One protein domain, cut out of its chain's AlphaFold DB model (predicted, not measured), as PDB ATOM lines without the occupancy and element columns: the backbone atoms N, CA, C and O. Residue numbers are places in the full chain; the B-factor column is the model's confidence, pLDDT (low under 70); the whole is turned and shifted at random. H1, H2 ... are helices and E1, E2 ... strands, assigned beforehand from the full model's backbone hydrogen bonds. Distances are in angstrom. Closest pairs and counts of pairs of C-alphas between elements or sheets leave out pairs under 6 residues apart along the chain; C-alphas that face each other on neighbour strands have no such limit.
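Overview. This is residues 18 to 147 of the 157 residues of an uncharacterized protein of Candidatus Pacebacteria bacterium (UniProt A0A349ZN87). This is a long rod: the helix H1 runs along most of its length, with H2 and H5 side by side with it in a three-helix bundle, up and down, each helix running against the one before it. At the end where H1 begins there is a small head made of the two-stranded sheet E1 E2 and the short helices H3 and H4. The 130 printed residues, with five named helices and two named strands, run E1 H1 H2 H3 E2 H4 H5; the sheet, order E1 - E2, is antiparallel and the class is mostly helix. The whole is loose, with a radius of gyration of the C-alphas of 20.4 A, and spans 71 by 26 by 17 A.

Arrangement. Begin at E1, residues 19 to 21, and look across to its antiparallel neighbour E2, residues 116 to 118, where N 20 and O 117 are 3.0 A apart and N 117 and O 20 are 2.8 A apart, both within hydrogen-bond range. A tight link takes you from E1 into H1, residues 22 to 64, which forms a helical hairpin with H2, residues 71 to 96. H1 and H2 touch, closest at the C-alphas of Phe 37 and Ala 91, 4.7 A, at a shallow tilt of 22 degrees, opposite ways. H5, residues 125 to 147, touches H1, closest at the C-alphas of Leu 40 and Ala 135, 6.3 A, at a shallow tilt of 18 degrees, the same way. H5 also touches H2, closest at the C-alphas of Thr 73 and Thr 145, 4.9 A, at a shallow tilt of 31 degrees, opposite ways. In the head, H3, residues 102 to 108, and H4, residues 119 to 122, only just touch, with 3 pairs of C-alphas within 8 A, the closest being Ile 104 and Leu 122, 6.0 A. H3 is apart from H2 and H5, and H4 and H5 meet only through their link. Every O i to N i+4 pair is within hydrogen-bond range in H3, against 35 of 39 in H1, 20 of 22 in H2 and 17 of 19 in H5; H4 is too short for such a pair.

Along the chain. Find C-alpha 22 at (-19.591, -39.310, 70.608); from there H1 runs 62.4 A to C-alpha 64 at (11.278, -19.092, 20.254), with a kink of 27 degrees near residue 53. H2 measures 38.1 A, with a kink of 41 degrees near residue 78. H5 measures 30.0 A, with a kink of 46 degrees near residue 132, and ends with C-alpha 147 at (4.840, -29.945, 33.834). E1, E2, H3 and H4 measure 7.0, 6.8, 9.9 and 5.3 A.

Size, cuts and confidence. The two C-alphas farthest apart, those of Gln 66 and Lys 112, are 70.7 A apart. The printed part has no cut, and its links are tight or short. Its mean pLDDT is 84.0; look for values under 70 at residues 18 and 121.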
ATOM      1  N   THR A  18     -10.099 -43.320  63.154       67.44
ATOM      2  CA  THR A  18     -11.000 -44.461  62.951       67.44
ATOM      3  C   THR A  18     -12.110 -44.484  64.002       67.44
ATOM      4  O   THR A  18     -13.206 -44.969  63.729       67.44
ATOM      5  N   LEU A  19     -11.826 -43.925  65.183       73.56
ATOM      6  CA  LEU A  19     -12.701 -43.840  66.342       73.56
ATOM      7  C   LEU A  19     -12.641 -42.435  66.950       73.56
ATOM      8  O   LEU A  19     -11.556 -41.901  67.180       73.56
ATOM      9  N   VAL A  20     -13.803 -41.847  67.238       80.44
ATOM     10  CA  VAL A  20     -13.928 -40.543  67.908       80.44
ATOM     11  C   VAL A  20     -15.011 -40.625  68.975       80.44
ATOM     12  O   VAL A  20     -16.032 -41.282  68.777       80.44
ATOM     13  N   LYS A  21     -14.802 -39.967  70.120       83.38
ATOM     14  CA  LYS A  21     -15.820 -39.884  71.176       83.38
ATOM     15  C   LYS A  21     -17.096 -39.247  70.629       83.38
ATOM     16  O   LYS A  21     -17.021 -38.232  69.936       83.38
ATOM     17  N   LYS A  22     -18.256 -39.794  71.007       83.00
ATOM     18  CA  LYS A  22     -19.591 -39.310  70.608       83.00
ATOM     19  C   LYS A  22     -19.729 -37.780  70.630       83.00
ATOM     20  O   LYS A  22     -20.261 -37.183  69.698       83.00
ATOM     21  N   GLU A  23     -19.240 -37.159  71.695       82.75
ATOM     22  CA  GLU A  23     -19.367 -35.721  71.959       82.75
ATOM     23  C   GLU A  23     -18.590 -34.859  70.956       82.75
ATOM     24  O   GLU A  23     -19.061 -33.800  70.552       82.75
ATOM     25  N   SER A  24     -17.444 -35.339  70.472       82.94
ATOM     26  CA  SER A  24     -16.552 -34.577  69.589       82.94
ATOM     27  C   SER A  24     -16.916 -34.676  68.102       82.94
ATOM     28  O   SER A  24     -16.285 -34.034  67.264       82.94
ATOM     29  N   ILE A  25     -17.924 -35.473  67.739       82.38
ATOM     30  CA  ILE A  25     -18.262 -35.765  66.335       82.38
ATOM     31  C   ILE A  25     -18.825 -34.544  65.612       82.38
ATOM     32  O   ILE A  25     -18.482 -34.303  64.455       82.38
ATOM     33  N   LYS A  26     -19.656 -33.739  66.280       81.31
ATOM     34  CA  LYS A  26     -20.209 -32.518  65.673       81.31
ATOM     35  C   LYS A  26     -19.104 -31.516  65.343       81.31
ATOM     36  O   LYS A  26     -19.096 -30.946  64.251       81.31
ATOM     37  N   ASP A  27     -18.141 -31.363  66.248       83.00
ATOM     38  CA  ASP A  27     -16.992 -30.481  66.046       83.00
ATOM     39  C   ASP A  27     -16.051 -31.006  64.966       83.00
ATOM     40  O   ASP A  27     -15.557 -30.225  64.152       83.00
ATOM     41  N   LEU A  28     -15.845 -32.325  64.908       82.81
ATOM     42  CA  LEU A  28     -15.079 -32.965  63.843       82.81
ATOM     43  C   LEU A  28     -15.686 -32.650  62.471       82.81
ATOM     44  O   LEU A  28     -14.978 -32.193  61.579       82.81
ATOM     45  N   VAL A  29     -17.000 -32.827  62.318       80.75
ATOM     46  CA  VAL A  29     -17.707 -32.577  61.054       80.75
ATOM     47  C   VAL A  29     -17.660 -31.094  60.674       80.75
ATOM     48  O   VAL A  29     -17.405 -30.763  59.517       80.75
ATOM     49  N   ARG A  30     -17.813 -30.173  61.634       82.69
ATOM     50  CA  ARG A  30     -17.636 -28.728  61.378       82.69
ATOM     51  C   ARG A  30     -16.219 -28.392  60.918       82.69
ATOM     52  O   ARG A  30     -16.047 -27.637  59.963       82.69
ATOM     53  N   LYS A  31     -15.199 -28.959  61.568       82.00
ATOM     54  CA  LYS A  31     -13.797 -28.774  61.167       82.00
ATOM     55  C   LYS A  31     -13.539 -29.327  59.769       82.00
ATOM     56  O   LYS A  31     -12.866 -28.669  58.987       82.00
ATOM     57  N   GLN A  32     -14.123 -30.472  59.418       78.69
ATOM     58  CA  GLN A  32     -13.997 -31.049  58.077       78.69
ATOM     59  C   GLN A  32     -14.548 -30.128  56.991       78.69
ATOM     60  O   GLN A  32     -13.886 -29.945  55.978       78.69
ATOM     61  N   TYR A  33     -15.710 -29.503  57.199       80.50
ATOM     62  CA  TYR A  33     -16.253 -28.538  56.234       80.50
ATOM     63  C   TYR A  33     -15.292 -27.362  56.002       80.50
ATOM     64  O   TYR A  33     -15.029 -27.001  54.856       80.50
ATOM     65  N   LYS A  34     -14.682 -26.835  57.073       81.69
ATOM     66  CA  LYS A  34     -13.663 -25.778  56.971       81.69
ATOM     67  C   LYS A  34     -12.398 -26.247  56.252       81.69
ATOM     68  O   LYS A  34     -11.862 -25.512  55.431       81.69
ATOM     69  N   VAL A  35     -11.929 -27.463  56.531       82.94
ATOM     70  CA  VAL A  35     -10.764 -28.040  55.842       82.94
ATOM     71  C   VAL A  35     -11.057 -28.227  54.354       82.94
ATOM     72  O   VAL A  35     -10.227 -27.851  53.538       82.94
ATOM     73  N   ARG A  36     -12.243 -28.725  53.981       81.62
ATOM     74  CA  ARG A  36     -12.652 -28.863  52.570       81.62
ATOM     75  C   ARG A  36     -12.664 -27.519  51.852       81.62
ATOM     76  O   ARG A  36     -12.120 -27.415  50.758       81.62
ATOM     77  N   PHE A  37     -13.238 -26.494  52.484       86.31
ATOM     78  CA  PHE A  37     -13.189 -25.124  51.980       86.31
ATOM     79  C   PHE A  37     -11.745 -24.668  51.736       86.31
ATOM     80  O   PHE A  37     -11.417 -24.250  50.627       86.31
ATOM     81  N   LEU A  38     -10.881 -24.809  52.748       86.81
ATOM     82  CA  LEU A  38      -9.477 -24.405  52.669       86.81
ATOM     83  C   LEU A  38      -8.732 -25.136  51.554       86.81
ATOM     84  O   LEU A  38      -8.005 -24.497  50.808       86.81
ATOM     85  N   VAL A  39      -8.943 -26.442  51.405       86.25
ATOM     86  CA  VAL A  39      -8.292 -27.262  50.376       86.25
ATOM     87  C   VAL A  39      -8.724 -26.839  48.977       86.25
ATOM     88  O   VAL A  39      -7.875 -26.680  48.100       86.25
ATOM     89  N   LEU A  40     -10.024 -26.629  48.758       88.25
ATOM     90  CA  LEU A  40     -10.540 -26.209  47.456       88.25
ATOM     91  C   LEU A  40     -10.009 -24.829  47.069       88.25
ATOM     92  O   LEU A  40      -9.502 -24.664  45.960       88.25
ATOM     93  N   ILE A  41     -10.074 -23.857  47.985       89.69
ATOM     94  CA  ILE A  41      -9.630 -22.493  47.694       89.69
ATOM     95  C   ILE A  41      -8.107 -22.409  47.563       89.69
ATOM     96  O   ILE A  41      -7.617 -21.779  46.630       89.69
ATOM     97  N   SER A  42      -7.345 -23.095  48.426       89.31
ATOM     98  CA  SER A  42      -5.883 -23.099  48.344       89.31
ATOM     99  C   SER A  42      -5.419 -23.737  47.043       89.31
ATOM    100  O   SER A  42      -4.554 -23.183  46.376       89.31
ATOM    101  N   THR A  43      -6.020 -24.862  46.645       88.56
ATOM    102  CA  THR A  43      -5.674 -25.538  45.388       88.56
ATOM    103  C   THR A  43      -6.021 -24.662  44.189       88.56
ATOM    104  O   THR A  43      -5.191 -24.503  43.299       88.56
ATOM    105  N   ALA A  44      -7.204 -24.041  44.179       90.38
ATOM    106  CA  ALA A  44      -7.621 -23.153  43.098       90.38
ATOM    107  C   ALA A  44      -6.687 -21.940  42.942       90.38
ATOM    108  O   ALA A  44      -6.272 -21.633  41.828       90.38
ATOM    109  N   ILE A  45      -6.309 -21.288  44.049       90.62
ATOM    110  CA  ILE A  45      -5.385 -20.144  44.034       90.62
ATOM    111  C   ILE A  45      -4.007 -20.572  43.528       90.62
ATOM    112  O   ILE A  45      -3.471 -19.959  42.610       90.62
ATOM    113  N   LEU A  46      -3.435 -21.630  44.109       90.50
ATOM    114  CA  LEU A  46      -2.067 -22.062  43.812       90.50
ATOM    115  C   LEU A  46      -1.937 -22.509  42.350       90.50
ATOM    116  O   LEU A  46      -0.995 -22.124  41.661       90.50
ATOM    117  N   MET A  47      -2.929 -23.244  41.849       88.12
ATOM    118  CA  MET A  47      -2.977 -23.679  40.452       88.12
ATOM    119  C   MET A  47      -3.287 -22.526  39.496       88.12
ATOM    120  O   MET A  47      -2.713 -22.477  38.414       88.12
ATOM    121  N   GLY A  48      -4.124 -21.565  39.897       87.19
ATOM    122  CA  GLY A  48      -4.338 -20.336  39.137       87.19
ATOM    123  C   GLY A  48      -3.041 -19.548  38.963       87.19
ATOM    124  O   GLY A  48      -2.667 -19.211  37.842       87.19
ATOM    125  N   ILE A  49      -2.301 -19.326  40.054       89.12
ATOM    126  CA  ILE A  49      -0.998 -18.648  40.008       89.12
ATOM    127  C   ILE A  49      -0.047 -19.389  39.065       89.12
ATOM    128  O   ILE A  49       0.530 -18.757  38.182       89.12
ATOM    129  N   LEU A  50       0.095 -20.713  39.202       86.50
ATOM    130  CA  LEU A  50       0.939 -21.523  38.311       86.50
ATOM    131  C   LEU A  50       0.525 -21.365  36.842       86.50
ATOM    132  O   LEU A  50       1.370 -21.093  35.991       86.50
ATOM    133  N   GLN A  51      -0.771 -21.466  36.547       86.00
ATOM    134  CA  GLN A  51      -1.299 -21.333  35.193       86.00
ATOM    135  C   GLN A  51      -0.972 -19.969  34.582       86.00
ATOM    136  O   GLN A  51      -0.429 -19.924  33.478       86.00
ATOM    137  N   TRP A  52      -1.269 -18.871  35.280       86.38
ATOM    138  CA  TRP A  52      -1.096 -17.517  34.743       86.38
ATOM    139  C   TRP A  52       0.351 -17.023  34.740       86.38
ATOM    140  O   TRP A  52       0.683 -16.152  33.942       86.38
ATOM    141  N   THR A  53       1.229 -17.575  35.580       87.50
ATOM    142  CA  THR A  53       2.651 -17.188  35.604       87.50
ATOM    143  C   THR A  53       3.535 -18.055  34.713       87.50
ATOM    144  O   THR A  53       4.465 -17.532  34.096       87.50
ATOM    145  N   ILE A  54       3.269 -19.363  34.627       85.69
ATOM    146  CA  ILE A  54       4.130 -20.305  33.901       85.69
ATOM    147  C   ILE A  54       3.665 -20.484  32.457       85.69
ATOM    148  O   ILE A  54       4.511 -20.491  31.564       85.69
ATOM    149  N   SER A  55       2.357 -20.569  32.188       84.44
ATOM    150  CA  SER A  55       1.884 -20.837  30.817       84.44
ATOM    151  C   SER A  55       2.336 -19.793  29.793       84.44
ATOM    152  O   SER A  55       2.799 -20.205  28.731       84.44
ATOM    153  N   PRO A  56       2.299 -18.470  30.064       86.12
ATOM    154  CA  PRO A  56       2.795 -17.487  29.099       86.12
ATOM    155  C   PRO A  56       4.282 -17.674  28.780       86.12
ATOM    156  O   PRO A  56       4.689 -17.579  27.623       86.12
ATOM    157  N   LYS A  57       5.091 -18.003  29.796       87.44
ATOM    158  CA  LYS A  57       6.525 -18.272  29.627       87.44
ATOM    159  C   LYS A  57       6.745 -19.528  28.793       87.44
ATOM    160  O   LYS A  57       7.516 -19.495  27.842       87.44
ATOM    161  N   LEU A  58       6.018 -20.599  29.095       84.94
ATOM    162  CA  LEU A  58       6.080 -21.845  28.342       84.94
ATOM    163  C   LEU A  58       5.734 -21.624  26.863       84.94
ATOM    164  O   LEU A  58       6.497 -22.020  25.988       84.94
ATOM    165  N   LEU A  59       4.632 -20.924  26.580       84.81
ATOM    166  CA  LEU A  59       4.221 -20.582  25.216       84.81
ATOM    167  C   LEU A  59       5.287 -19.758  24.483       84.81
ATOM    168  O   LEU A  59       5.578 -20.029  23.319       84.81
ATOM    169  N   SER A  60       5.915 -18.797  25.170       86.06
ATOM    170  CA  SER A  60       7.005 -18.012  24.586       86.06
ATOM    171  C   SER A  60       8.226 -18.870  24.234       86.06
ATOM    172  O   SER A  60       8.811 -18.675  23.174       86.06
ATOM    173  N   MET A  61       8.568 -19.873  25.053       85.88
ATOM    174  CA  MET A  61       9.685 -20.783  24.772       85.88
ATOM    175  C   MET A  61       9.409 -21.653  23.543       85.88
ATOM    176  O   MET A  61      10.264 -21.745  22.669       85.88
ATOM    177  N   TYR A  62       8.209 -22.227  23.423       85.31
ATOM    178  CA  TYR A  62       7.815 -22.972  22.220       85.31
ATOM    179  C   TYR A  62       7.879 -22.104  20.956       85.31
ATOM    180  O   TYR A  62       8.380 -22.553  19.928       85.31
ATOM    181  N   SER A  63       7.433 -20.844  21.047       84.00
ATOM    182  CA  SER A  63       7.517 -19.893  19.935       84.00
ATOM    183  C   SER A  63       8.962 -19.577  19.540       84.00
ATOM    184  O   SER A  63       9.252 -19.502  18.350       84.00
ATOM    185  N   LEU A  64       9.861 -19.380  20.510       86.12
ATOM    186  CA  LEU A  64      11.278 -19.092  20.254       86.12
ATOM    187  C   LEU A  64      12.003 -20.284  19.622       86.12
ATOM    188  O   LEU A  64      12.844 -20.101  18.749       86.12
ATOM    189  N   LEU A  65      11.654 -21.498  20.046       84.38
ATOM    190  CA  LEU A  65      12.250 -22.742  19.561       84.38
ATOM    191  C   LEU A  65      11.619 -23.240  18.251       84.38
ATOM    192  O   LEU A  65      12.044 -24.265  17.731       84.38
ATOM    193  N   GLN A  66      10.610 -22.533  17.722       82.06
ATOM    194  CA  GLN A  66       9.846 -22.905  16.522       82.06
ATOM    195  C   GLN A  66       9.223 -24.313  16.597       82.06
ATOM    196  O   GLN A  66       8.965 -24.953  15.577       82.06
ATOM    197  N   ILE A  67       8.948 -24.796  17.812       82.50
ATOM    198  CA  ILE A  67       8.303 -26.090  18.051       82.50
ATOM    199  C   ILE A  67       6.788 -25.864  18.120       82.50
ATOM    200  O   ILE A  67       6.340 -24.936  18.802       82.50
ATOM    201  N   PRO A  68       5.964 -26.708  17.471       81.81
ATOM    202  CA  PRO A  68       4.517 -26.599  17.578       81.81
ATOM    203  C   PRO A  68       4.064 -26.742  19.036       81.81
ATOM    204  O   PRO A  68       4.382 -27.716  19.721       81.81
ATOM    205  N   VAL A  69       3.288 -25.766  19.507       79.88
ATOM    206  CA  VAL A  69       2.722 -25.776  20.860       79.88
ATOM    207  C   VAL A  69       1.714 -26.926  20.979       79.88
ATOM    208  O   VAL A  69       0.767 -26.972  20.184       79.88
ATOM    209  N   PRO A  70       1.823 -27.800  21.997       81.44
ATOM    210  CA  PRO A  70       0.841 -28.852  22.230       81.44
ATOM    211  C   PRO A  70      -0.578 -28.286  22.361       81.44
ATOM    212  O   PRO A  70      -0.809 -27.350  23.127       81.44
ATOM    213  N   PHE A  71      -1.554 -28.884  21.667       79.75
ATOM    214  CA  PHE A  71      -2.958 -28.440  21.700       79.75
ATOM    215  C   PHE A  71      -3.507 -28.320  23.133       79.75
ATOM    216  O   PHE A  71      -4.187 -27.354  23.474       79.75
ATOM    217  N   ILE A  72      -3.133 -29.263  24.002       77.56
ATOM    218  CA  ILE A  72      -3.518 -29.296  25.421       77.56
ATOM    219  C   ILE A  72      -3.059 -28.026  26.161       77.56
ATOM    220  O   ILE A  72      -3.806 -27.483  26.973       77.56
ATOM    221  N   THR A  73      -1.879 -27.490  25.838       77.56
ATOM    222  CA  THR A  73      -1.367 -26.235  26.410       77.56
ATOM    223  C   THR A  73      -2.138 -25.018  25.891       77.56
ATOM    224  O   THR A  73      -2.328 -24.064  26.642       77.56
ATOM    225  N   GLN A  74      -2.663 -25.050  24.661       78.25
ATOM    226  CA  GLN A  74      -3.426 -23.935  24.082       78.25
ATOM    227  C   GLN A  74      -4.791 -23.748  24.760       78.25
ATOM    228  O   GLN A  74      -5.163 -22.632  25.116       78.25
ATOM    229  N   ILE A  75      -5.518 -24.841  25.013       82.25
ATOM    230  CA  ILE A  75      -6.821 -24.798  25.705       82.25
ATOM    231  C   ILE A  75      -6.691 -24.736  27.236       82.25
ATOM    232  O   ILE A  75      -7.691 -24.563  27.940       82.25
ATOM    233  N   SER A  76      -5.468 -24.877  27.760       83.12
ATOM    234  CA  SER A  76      -5.200 -25.046  29.192       83.12
ATOM    235  C   SER A  76      -5.810 -23.932  30.040       83.12
ATOM    236  O   SER A  76      -6.491 -24.226  31.017       83.12
ATOM    237  N   SER A  77      -5.668 -22.670  29.628       83.50
ATOM    238  CA  SER A  77      -6.157 -21.515  30.387       83.50
ATOM    239  C   SER A  77      -7.681 -21.484  30.509       83.50
ATOM    240  O   SER A  77      -8.198 -21.148  31.576       83.50
ATOM    241  N   MET A  78      -8.412 -21.875  29.461       87.25
ATOM    242  CA  MET A  78      -9.880 -21.914  29.483       87.25
ATOM    243  C   MET A  78     -10.389 -23.020  30.413       87.25
ATOM    244  O   MET A  78     -11.268 -22.781  31.248       87.25
ATOM    245  N   VAL A  79      -9.800 -24.217  30.318       88.31
ATOM    246  CA  VAL A  79     -10.150 -25.356  31.177       88.31
ATOM    247  C   VAL A  79      -9.791 -25.060  32.634       88.31
ATOM    248  O   VAL A  79     -10.641 -25.200  33.510       88.31
ATOM    249  N   THR A  80      -8.581 -24.561  32.901       88.19
ATOM    250  CA  THR A  80      -8.133 -24.210  34.255       88.19
ATOM    251  C   THR A  80      -9.036 -23.150  34.883       88.19
ATOM    252  O   THR A  80      -9.480 -23.328  36.014       88.19
ATOM    253  N   THR A  81      -9.395 -22.094  34.145       90.00
ATOM    254  CA  THR A  81     -10.321 -21.055  34.636       90.00
ATOM    255  C   THR A  81     -11.694 -21.641  34.969       90.00
ATOM    256  O   THR A  81     -12.242 -21.365  36.035       90.00
ATOM    257  N   SER A  82     -12.230 -22.502  34.101       91.94
ATOM    258  CA  SER A  82     -13.536 -23.138  34.315       91.94
ATOM    259  C   SER A  82     -13.546 -24.006  35.576       91.94
ATOM    260  O   SER A  82     -14.471 -23.931  36.383       91.94
ATOM    261  N   VAL A  83     -12.492 -24.792  35.800       91.25
ATOM    262  CA  VAL A  83     -12.396 -25.660  36.982       91.25
ATOM    263  C   VAL A  83     -12.120 -24.847  38.251       91.25
ATOM    264  O   VAL A  83     -12.671 -25.171  39.301       91.25
ATOM    265  N   ILE A  84     -11.355 -23.752  38.176       92.94
ATOM    266  CA  ILE A  84     -11.194 -22.800  39.290       92.94
ATOM    267  C   ILE A  84     -12.550 -22.223  39.709       92.94
ATOM    268  O   ILE A  84     -12.834 -22.173  40.907       92.94
ATOM    269  N   LEU A  85     -13.409 -21.843  38.758       93.56
ATOM    270  CA  LEU A  85     -14.762 -21.361  39.060       93.56
ATOM    271  C   LEU A  85     -15.598 -22.434  39.766       93.56
ATOM    272  O   LEU A  85     -16.229 -22.146  40.781       93.56
ATOM    273  N   VAL A  86     -15.552 -23.685  39.296       93.12
ATOM    274  CA  VAL A  86     -16.237 -24.816  39.950       93.12
ATOM    275  C   VAL A  86     -15.717 -25.035  41.376       93.12
ATOM    276  O   VAL A  86     -16.513 -25.181  42.307       93.12
ATOM    277  N   CYS A  87     -14.398 -25.003  41.581       91.69
ATOM    278  CA  CYS A  87     -13.788 -25.067  42.911       91.69
ATOM    279  C   CYS A  87     -14.254 -23.909  43.803       91.69
ATOM    280  O   CYS A  87     -14.566 -24.133  44.972       91.69
ATOM    281  N   GLY A  88     -14.351 -22.694  43.256       91.06
ATOM    282  CA  GLY A  88     -14.862 -21.513  43.950       91.06
ATOM    283  C   GLY A  88     -16.318 -21.670  44.386       91.06
ATOM    284  O   GLY A  88     -16.636 -21.422  45.548       91.06
ATOM    285  N   ILE A  89     -17.189 -22.167  43.502       92.38
ATOM    286  CA  ILE A  89     -18.601 -22.444  43.816       92.38
ATOM    287  C   ILE A  89     -18.707 -23.455  44.964       92.38
ATOM    288  O   ILE A  89     -19.431 -23.217  45.933       92.38
ATOM    289  N   PHE A  90     -17.958 -24.562  44.904       90.56
ATOM    290  CA  PHE A  90     -17.959 -25.547  45.987       90.56
ATOM    291  C   PHE A  90     -17.361 -25.001  47.285       90.56
ATOM    292  O   PHE A  90     -17.882 -25.290  48.361       90.56
ATOM    293  N   ALA A  91     -16.308 -24.187  47.211       88.81
ATOM    294  CA  ALA A  91     -15.727 -23.541  48.379       88.81
ATOM    295  C   ALA A  91     -16.762 -22.636  49.071       88.81
ATOM    296  O   ALA A  91     -17.025 -22.807  50.262       88.81
ATOM    297  N   VAL A  92     -17.428 -21.747  48.330       90.00
ATOM    298  CA  VAL A  92     -18.492 -20.886  48.874       90.00
ATOM    299  C   VAL A  92     -19.633 -21.723  49.456       90.00
ATOM    300  O   VAL A  92     -20.096 -21.443  50.561       90.00
ATOM    301  N   TYR A  93     -20.036 -22.800  48.777       89.69
ATOM    302  CA  TYR A  93     -21.037 -23.733  49.295       89.69
ATOM    303  C   TYR A  93     -20.649 -24.304  50.668       89.69
ATOM    304  O   TYR A  93     -21.486 -24.337  51.566       89.69
ATOM    305  N   PHE A  94     -19.392 -24.713  50.868       86.00
ATOM    306  CA  PHE A  94     -18.920 -25.218  52.164       86.00
ATOM    307  C   PHE A  94     -18.730 -24.140  53.230       86.00
ATOM    308  O   PHE A  94     -18.797 -24.459  54.417       86.00
ATOM    309  N   LEU A  95     -18.489 -22.895  52.822       84.50
ATOM    310  CA  LEU A  95     -18.369 -21.761  53.733       84.50
ATOM    311  C   LEU A  95     -19.735 -21.344  54.294       84.50
ATOM    312  O   LEU A  95     -19.846 -21.070  55.486       84.50
ATOM    313  N   VAL A  96     -20.761 -21.302  53.438       85.38
ATOM    314  CA  VAL A  96     -22.096 -20.789  53.786       85.38
ATOM    315  C   VAL A  96     -22.999 -21.879  54.358       85.38
ATOM    316  O   VAL A  96     -23.793 -21.619  55.261       85.38
ATOM    317  N   LYS A  97     -22.923 -23.109  53.840       83.06
ATOM    318  CA  LYS A  97     -23.862 -24.163  54.222       83.06
ATOM    319  C   LYS A  97     -23.416 -24.882  55.487       83.06
ATOM    320  O   LYS A  97     -22.370 -25.532  55.517       83.06
ATOM    321  N   GLU A  98     -24.273 -24.858  56.502       78.50
ATOM    322  CA  GLU A  98     -24.045 -25.649  57.706       78.50
ATOM    323  C   GLU A  98     -24.137 -27.165  57.433       78.50
ATOM    324  O   GLU A  98     -24.944 -27.614  56.605       78.50
ATOM    325  N   PRO A  99     -23.342 -27.994  58.138       78.50
ATOM    326  CA  PRO A  99     -23.429 -29.439  58.003       78.50
ATOM    327  C   PRO A  99     -24.810 -29.946  58.429       78.50
ATOM    328  O   PRO A  99     -25.292 -29.645  59.518       78.50
ATOM    329  N   ASN A 100     -25.433 -30.785  57.603       79.88
ATOM    330  CA  ASN A 100     -26.673 -31.451  57.991       79.88
ATOM    331  C   ASN A 100     -26.374 -32.552  59.025       79.88
ATOM    332  O   ASN A 100     -25.860 -33.619  58.684       79.88
ATOM    333  N   PHE A 101     -26.734 -32.299  60.285       81.06
ATOM    334  CA  PHE A 101     -26.541 -33.243  61.386       81.06
ATOM    335  C   PHE A 101     -27.676 -34.257  61.552       81.06
ATOM    336  O   PHE A 101     -27.581 -35.099  62.437       81.06
ATOM    337  N   THR A 102     -28.746 -34.227  60.754       82.75
ATOM    338  CA  THR A 102     -29.925 -35.084  60.972       82.75
ATOM    339  C   THR A 102     -29.570 -36.569  60.913       82.75
ATOM    340  O   THR A 102     -29.915 -37.316  61.827       82.75
ATOM    341  N   LYS A 103     -28.803 -36.988  59.898       79.50
ATOM    342  CA  LYS A 103     -28.327 -38.378  59.778       79.50
ATOM    343  C   LYS A 103     -27.356 -38.752  60.898       79.50
ATOM    344  O   LYS A 103     -27.503 -39.798  61.519       79.50
ATOM    345  N   ILE A 104     -26.429 -37.846  61.212       81.94
ATOM    346  CA  ILE A 104     -25.438 -38.033  62.277       81.94
ATOM    347  C   ILE A 104     -26.148 -38.217  63.622       81.94
ATOM    348  O   ILE A 104     -25.897 -39.180  64.329       81.94
ATOM    349  N   ASN A 105     -27.101 -37.351  63.965       83.94
ATOM    350  CA  ASN A 105     -27.856 -37.436  65.213       83.94
ATOM    351  C   ASN A 105     -28.662 -38.741  65.312       83.94
ATOM    352  O   ASN A 105     -28.780 -39.284  66.408       83.94
ATOM    353  N   GLN A 106     -29.200 -39.256  64.201       85.38
ATOM    354  CA  GLN A 106     -29.890 -40.550  64.178       85.38
ATOM    355  C   GLN A 106     -28.938 -41.718  64.467       85.38
ATOM    356  O   GLN A 106     -29.276 -42.574  65.283       85.38
ATOM    357  N   GLU A 107     -27.742 -41.741  63.875       81.31
ATOM    358  CA  GLU A 107     -26.731 -42.763  64.188       81.31
ATOM    359  C   GLU A 107     -26.193 -42.633  65.618       81.31
ATOM    360  O   GLU A 107     -26.062 -43.633  66.323       81.31
ATOM    361  N   LEU A 108     -25.956 -41.408  66.098       83.69
ATOM    362  CA  LEU A 108     -25.422 -41.153  67.440       83.69
ATOM    363  C   LEU A 108     -26.377 -41.537  68.578       83.69
ATOM    364  O   LEU A 108     -25.920 -41.704  69.712       83.69
ATOM    365  N   LYS A 109     -27.681 -41.711  68.314       85.81
ATOM    366  CA  LYS A 109     -28.640 -42.228  69.309       85.81
ATOM    367  C   LYS A 109     -28.324 -43.658  69.755       85.81
ATOM    368  O   LYS A 109     -28.701 -44.024  70.860       85.81
ATOM    369  N   ARG A 110     -27.624 -44.442  68.929       86.06
ATOM    370  CA  ARG A 110     -27.263 -45.839  69.234       86.06
ATOM    371  C   ARG A 110     -26.106 -45.969  70.229       86.06
ATOM    372  O   ARG A 110     -25.895 -47.053  70.753       86.06
ATOM    373  N   TYR A 111     -25.385 -44.877  70.482       83.50
ATOM    374  CA  TYR A 111     -24.177 -44.858  71.304       83.50
ATOM    375  C   TYR A 111     -24.426 -44.183  72.655       83.50
ATOM    376  O   TYR A 111     -25.136 -43.172  72.734       83.50
ATOM    377  N   LYS A 112     -23.800 -44.686  73.719       86.69
ATOM    378  CA  LYS A 112     -23.794 -44.064  75.052       86.69
ATOM    379  C   LYS A 112     -22.834 -42.862  75.096       86.69
ATOM    380  O   LYS A 112     -22.019 -42.658  74.196       86.69
ATOM    381  N   SER A 113     -22.963 -42.000  76.110       84.25
ATOM    382  CA  SER A 113     -21.964 -40.935  76.351       84.25
ATOM    383  C   SER A 113     -20.605 -41.565  76.683       84.25
ATOM    384  O   SER A 113     -20.550 -42.667  77.226       84.25
ATOM    385  N   GLY A 114     -19.516 -40.915  76.268       79.56
ATOM    386  CA  GLY A 114     -18.153 -41.447  76.382       79.56
ATOM    387  C   GLY A 114     -17.783 -42.564  75.397       79.56
ATOM    388  O   GLY A 114     -16.599 -42.867  75.249       79.56
ATOM    389  N   GLU A 115     -18.749 -43.146  74.681       84.69
ATOM    390  CA  GLU A 115     -18.498 -44.248  73.755       84.69
ATOM    391  C   GLU A 115     -17.787 -43.771  72.476       84.69
ATOM    392  O   GLU A 115     -18.004 -42.655  71.978       84.69
ATOM    393  N   MET A 116     -16.902 -44.621  71.952       83.69
ATOM    394  CA  MET A 116     -16.159 -44.356  70.725       83.69
ATOM    395  C   MET A 116     -16.970 -44.783  69.503       83.69
ATOM    396  O   MET A 116     -17.398 -45.928  69.389       83.69
ATOM    397  N   VAL A 117     -17.137 -43.865  68.556       81.69
ATOM    398  CA  VAL A 117     -17.909 -44.076  67.332       81.69
ATOM    399  C   VAL A 117     -16.969 -44.168  66.141       81.69
ATOM    400  O   VAL A 117     -16.021 -43.387  66.019       81.69
ATOM    401  N   LYS A 118     -17.248 -45.108  65.233       79.38
ATOM    402  CA  LYS A 118     -16.505 -45.235  63.980       79.38
ATOM    403  C   LYS A 118     -16.886 -44.108  63.024       79.38
ATOM    404  O   LYS A 118     -18.029 -44.006  62.602       79.38
ATOM    405  N   VAL A 119     -15.913 -43.295  62.624       75.44
ATOM    406  CA  VAL A 119     -16.159 -42.125  61.758       75.44
ATOM    407  C   VAL A 119     -16.613 -42.530  60.350       75.44
ATOM    408  O   VAL A 119     -17.431 -41.846  59.740       75.44
ATOM    409  N   LYS A 120     -16.150 -43.684  59.853       70.88
ATOM    410  CA  LYS A 120     -16.485 -44.199  58.516       70.88
ATOM    411  C   LYS A 120     -17.981 -44.484  58.313       70.88
ATOM    412  O   LYS A 120     -18.424 -44.471  57.173       70.88
ATOM    413  N   SER A 121     -18.753 -44.749  59.373       69.62
ATOM    414  CA  SER A 121     -20.207 -44.936  59.231       69.62
ATOM    415  C   SER A 121     -20.953 -43.605  59.094       69.62
ATOM    416  O   SER A 121     -21.967 -43.541  58.413       69.62
ATOM    417  N   LEU A 122     -20.394 -42.532  59.662       71.69
ATOM    418  CA  LEU A 122     -20.998 -41.200  59.715       71.69
ATOM    419  C   LEU A 122     -20.680 -40.342  58.480       71.69
ATOM    420  O   LEU A 122     -21.386 -39.370  58.199       71.69
ATOM    421  N   ILE A 123     -19.593 -40.658  57.770       72.31
ATOM    422  CA  ILE A 123     -19.097 -39.887  56.627       72.31
ATOM    423  C   ILE A 123     -19.294 -40.672  55.334       72.31
ATOM    424  O   ILE A 123     -18.761 -41.762  55.145       72.31
ATOM    425  N   ASP A 124     -20.017 -40.058  54.402       75.19
ATOM    426  CA  ASP A 124     -20.194 -40.583  53.054       75.19
ATOM    427  C   ASP A 124     -18.971 -40.243  52.189       75.19
ATOM    428  O   ASP A 124     -18.889 -39.173  51.579       75.19
ATOM    429  N   VAL A 125     -18.012 -41.171  52.145       73.06
ATOM    430  CA  VAL A 125     -16.758 -41.042  51.381       73.06
ATOM    431  C   VAL A 125     -17.018 -40.767  49.896       73.06
ATOM    432  O   VAL A 125     -16.267 -40.025  49.267       73.06
ATOM    433  N   LYS A 126     -18.105 -41.308  49.320       79.00
ATOM    434  CA  LYS A 126     -18.435 -41.066  47.906       79.00
ATOM    435  C   LYS A 126     -18.733 -39.592  47.664       79.00
ATOM    436  O   LYS A 126     -18.255 -39.022  46.688       79.00
ATOM    437  N   LYS A 127     -19.482 -38.962  48.570       78.12
ATOM    438  CA  LYS A 127     -19.756 -37.523  48.488       78.12
ATOM    439  C   LYS A 127     -18.488 -36.704  48.651       78.12
ATOM    440  O   LYS A 127     -18.313 -35.744  47.914       78.12
ATOM    441  N   GLU A 128     -17.597 -37.084  49.563       76.12
ATOM    442  CA  GLU A 128     -16.310 -36.393  49.704       76.12
ATOM    443  C   GLU A 128     -15.488 -36.425  48.420       76.12
ATOM    444  O   GLU A 128     -14.970 -35.388  48.008       76.12
ATOM    445  N   LEU A 129     -15.428 -37.580  47.757       80.50
ATOM    446  CA  LEU A 129     -14.700 -37.721  46.503       80.50
ATOM    447  C   LEU A 129     -15.295 -36.840  45.398       80.50
ATOM    448  O   LEU A 129     -14.543 -36.204  44.672       80.50
ATOM    449  N   ILE A 130     -16.625 -36.744  45.307       84.94
ATOM    450  CA  ILE A 130     -17.302 -35.862  44.339       84.94
ATOM    451  C   ILE A 130     -16.890 -34.402  44.551       84.94
ATOM    452  O   ILE A 130     -16.607 -33.696  43.589       84.94
ATOM    453  N   PHE A 131     -16.822 -33.951  45.804       82.44
ATOM    454  CA  PHE A 131     -16.449 -32.572  46.111       82.44
ATOM    455  C   PHE A 131     -14.960 -32.283  45.912       82.44
ATOM    456  O   PHE A 131     -14.601 -31.145  45.625       82.44
ATOM    457  N   LEU A 132     -14.096 -33.290  46.051       84.44
ATOM    458  CA  LEU A 132     -12.653 -33.165  45.829       84.44
ATOM    459  C   LEU A 132     -12.235 -33.441  44.379       84.44
ATOM    460  O   LEU A 132     -11.136 -33.053  43.985       84.44
ATOM    461  N   ALA A 133     -13.099 -34.058  43.568       88.50
ATOM    462  CA  ALA A 133     -12.819 -34.381  42.172       88.50
ATOM    463  C   ALA A 133     -12.363 -33.169  41.338       88.50
ATOM    464  O   ALA A 133     -11.381 -33.319  40.613       88.50
ATOM    465  N   PRO A 134     -12.957 -31.961  41.464       89.19
ATOM    466  CA  PRO A 134     -12.473 -30.782  40.747       89.19
ATOM    467  C   PRO A 134     -11.032 -30.409  41.110       89.19
ATOM    468  O   PRO A 134     -10.249 -30.088  40.225       89.19
ATOM    469  N   ALA A 135     -10.649 -30.504  42.388       87.75
ATOM    470  CA  ALA A 135      -9.281 -30.223  42.823       87.75
ATOM    471  C   ALA A 135      -8.289 -31.282  42.321       87.75
ATOM    472  O   ALA A 135      -7.219 -30.927  41.834       87.75
ATOM    473  N   ILE A 136      -8.658 -32.568  42.381       89.06
ATOM    474  CA  ILE A 136      -7.857 -33.665  41.810       89.06
ATOM    475  C   ILE A 136      -7.653 -33.441  40.311       89.06
ATOM    476  O   ILE A 136      -6.530 -33.528  39.815       89.06
ATOM    477  N   PHE A 137      -8.735 -33.118  39.601       90.94
ATOM    478  CA  PHE A 137      -8.696 -32.837  38.176       90.94
ATOM    479  C   PHE A 137      -7.797 -31.638  37.872       90.94
ATOM    480  O   PHE A 137      -6.952 -31.738  36.993       90.94
ATOM    481  N   LEU A 138      -7.911 -30.542  38.628       88.56
ATOM    482  CA  LEU A 138      -7.085 -29.345  38.455       88.56
ATOM    483  C   LEU A 138      -5.588 -29.662  38.596       88.56
ATOM    484  O   LEU A 138      -4.784 -29.238  37.769       88.56
ATOM    485  N   VAL A 139      -5.221 -30.458  39.605       87.44
ATOM    486  CA  VAL A 139      -3.837 -30.909  39.815       87.44
ATOM    487  C   VAL A 139      -3.358 -31.758  38.636       87.44
ATOM    488  O   VAL A 139      -2.285 -31.500  38.091       87.44
ATOM    489  N   GLY A 140      -4.140 -32.754  38.211       86.81
ATOM    490  CA  GLY A 140      -3.788 -33.600  37.064       86.81
ATOM    491  C   GLY A 140      -3.669 -32.802  35.762       86.81
ATOM    492  O   GLY A 140      -2.738 -32.999  34.986       86.81
ATOM    493  N   TRP A 141      -4.565 -31.841  35.560       88.06
ATOM    494  CA  TRP A 141      -4.591 -30.981  34.385       88.06
ATOM    495  C   TRP A 141      -3.355 -30.085  34.294       88.06
ATOM    496  O   TRP A 141      -2.725 -30.015  33.240       88.06
ATOM    497  N   VAL A 142      -2.942 -29.460  35.400       85.31
ATOM    498  CA  VAL A 142      -1.707 -28.658  35.456       85.31
ATOM    499  C   VAL A 142      -0.465 -29.512  35.178       85.31
ATOM    500  O   VAL A 142       0.442 -29.071  34.471       85.31
ATOM    501  N   ASN A 143      -0.434 -30.763  35.651       85.56
ATOM    502  CA  ASN A 143       0.660 -31.680  35.318       85.56
ATOM    503  C   ASN A 143       0.766 -31.924  33.803       85.56
ATOM    504  O   ASN A 143       1.858 -31.868  33.247       85.56
ATOM    505  N   LEU A 144      -0.361 -32.142  33.124       85.12
ATOM    506  CA  LEU A 144      -0.379 -32.402  31.681       85.12
ATOM    507  C   LEU A 144      -0.127 -31.156  30.826       85.12
ATOM    508  O   LEU A 144       0.420 -31.264  29.734       85.12
ATOM    509  N   THR A 145      -0.546 -29.982  31.294       83.25
ATOM    510  CA  THR A 145      -0.514 -28.739  30.505       83.25
ATOM    511  C   THR A 145       0.737 -27.901  30.727       83.25
ATOM    512  O   THR A 145       1.108 -27.141  29.832       83.25
ATOM    513  N   ILE A 146       1.383 -28.040  31.889       82.00
ATOM    514  CA  ILE A 146       2.565 -27.263  32.273       82.00
ATOM    515  C   ILE A 146       3.767 -28.179  32.496       82.00
ATOM    516  O   ILE A 146       4.778 -28.023  31.818       82.00
ATOM    517  N   ILE A 147       3.671 -29.150  33.411       81.94
ATOM    518  CA  ILE A 147       4.840 -29.945  33.834       81.94
ATOM    519  C   ILE A 147       5.346 -30.841  32.700       81.94
ATOM    520  O   ILE A 147       6.540 -30.838  32.412       81.94
TER     521      ILE A 147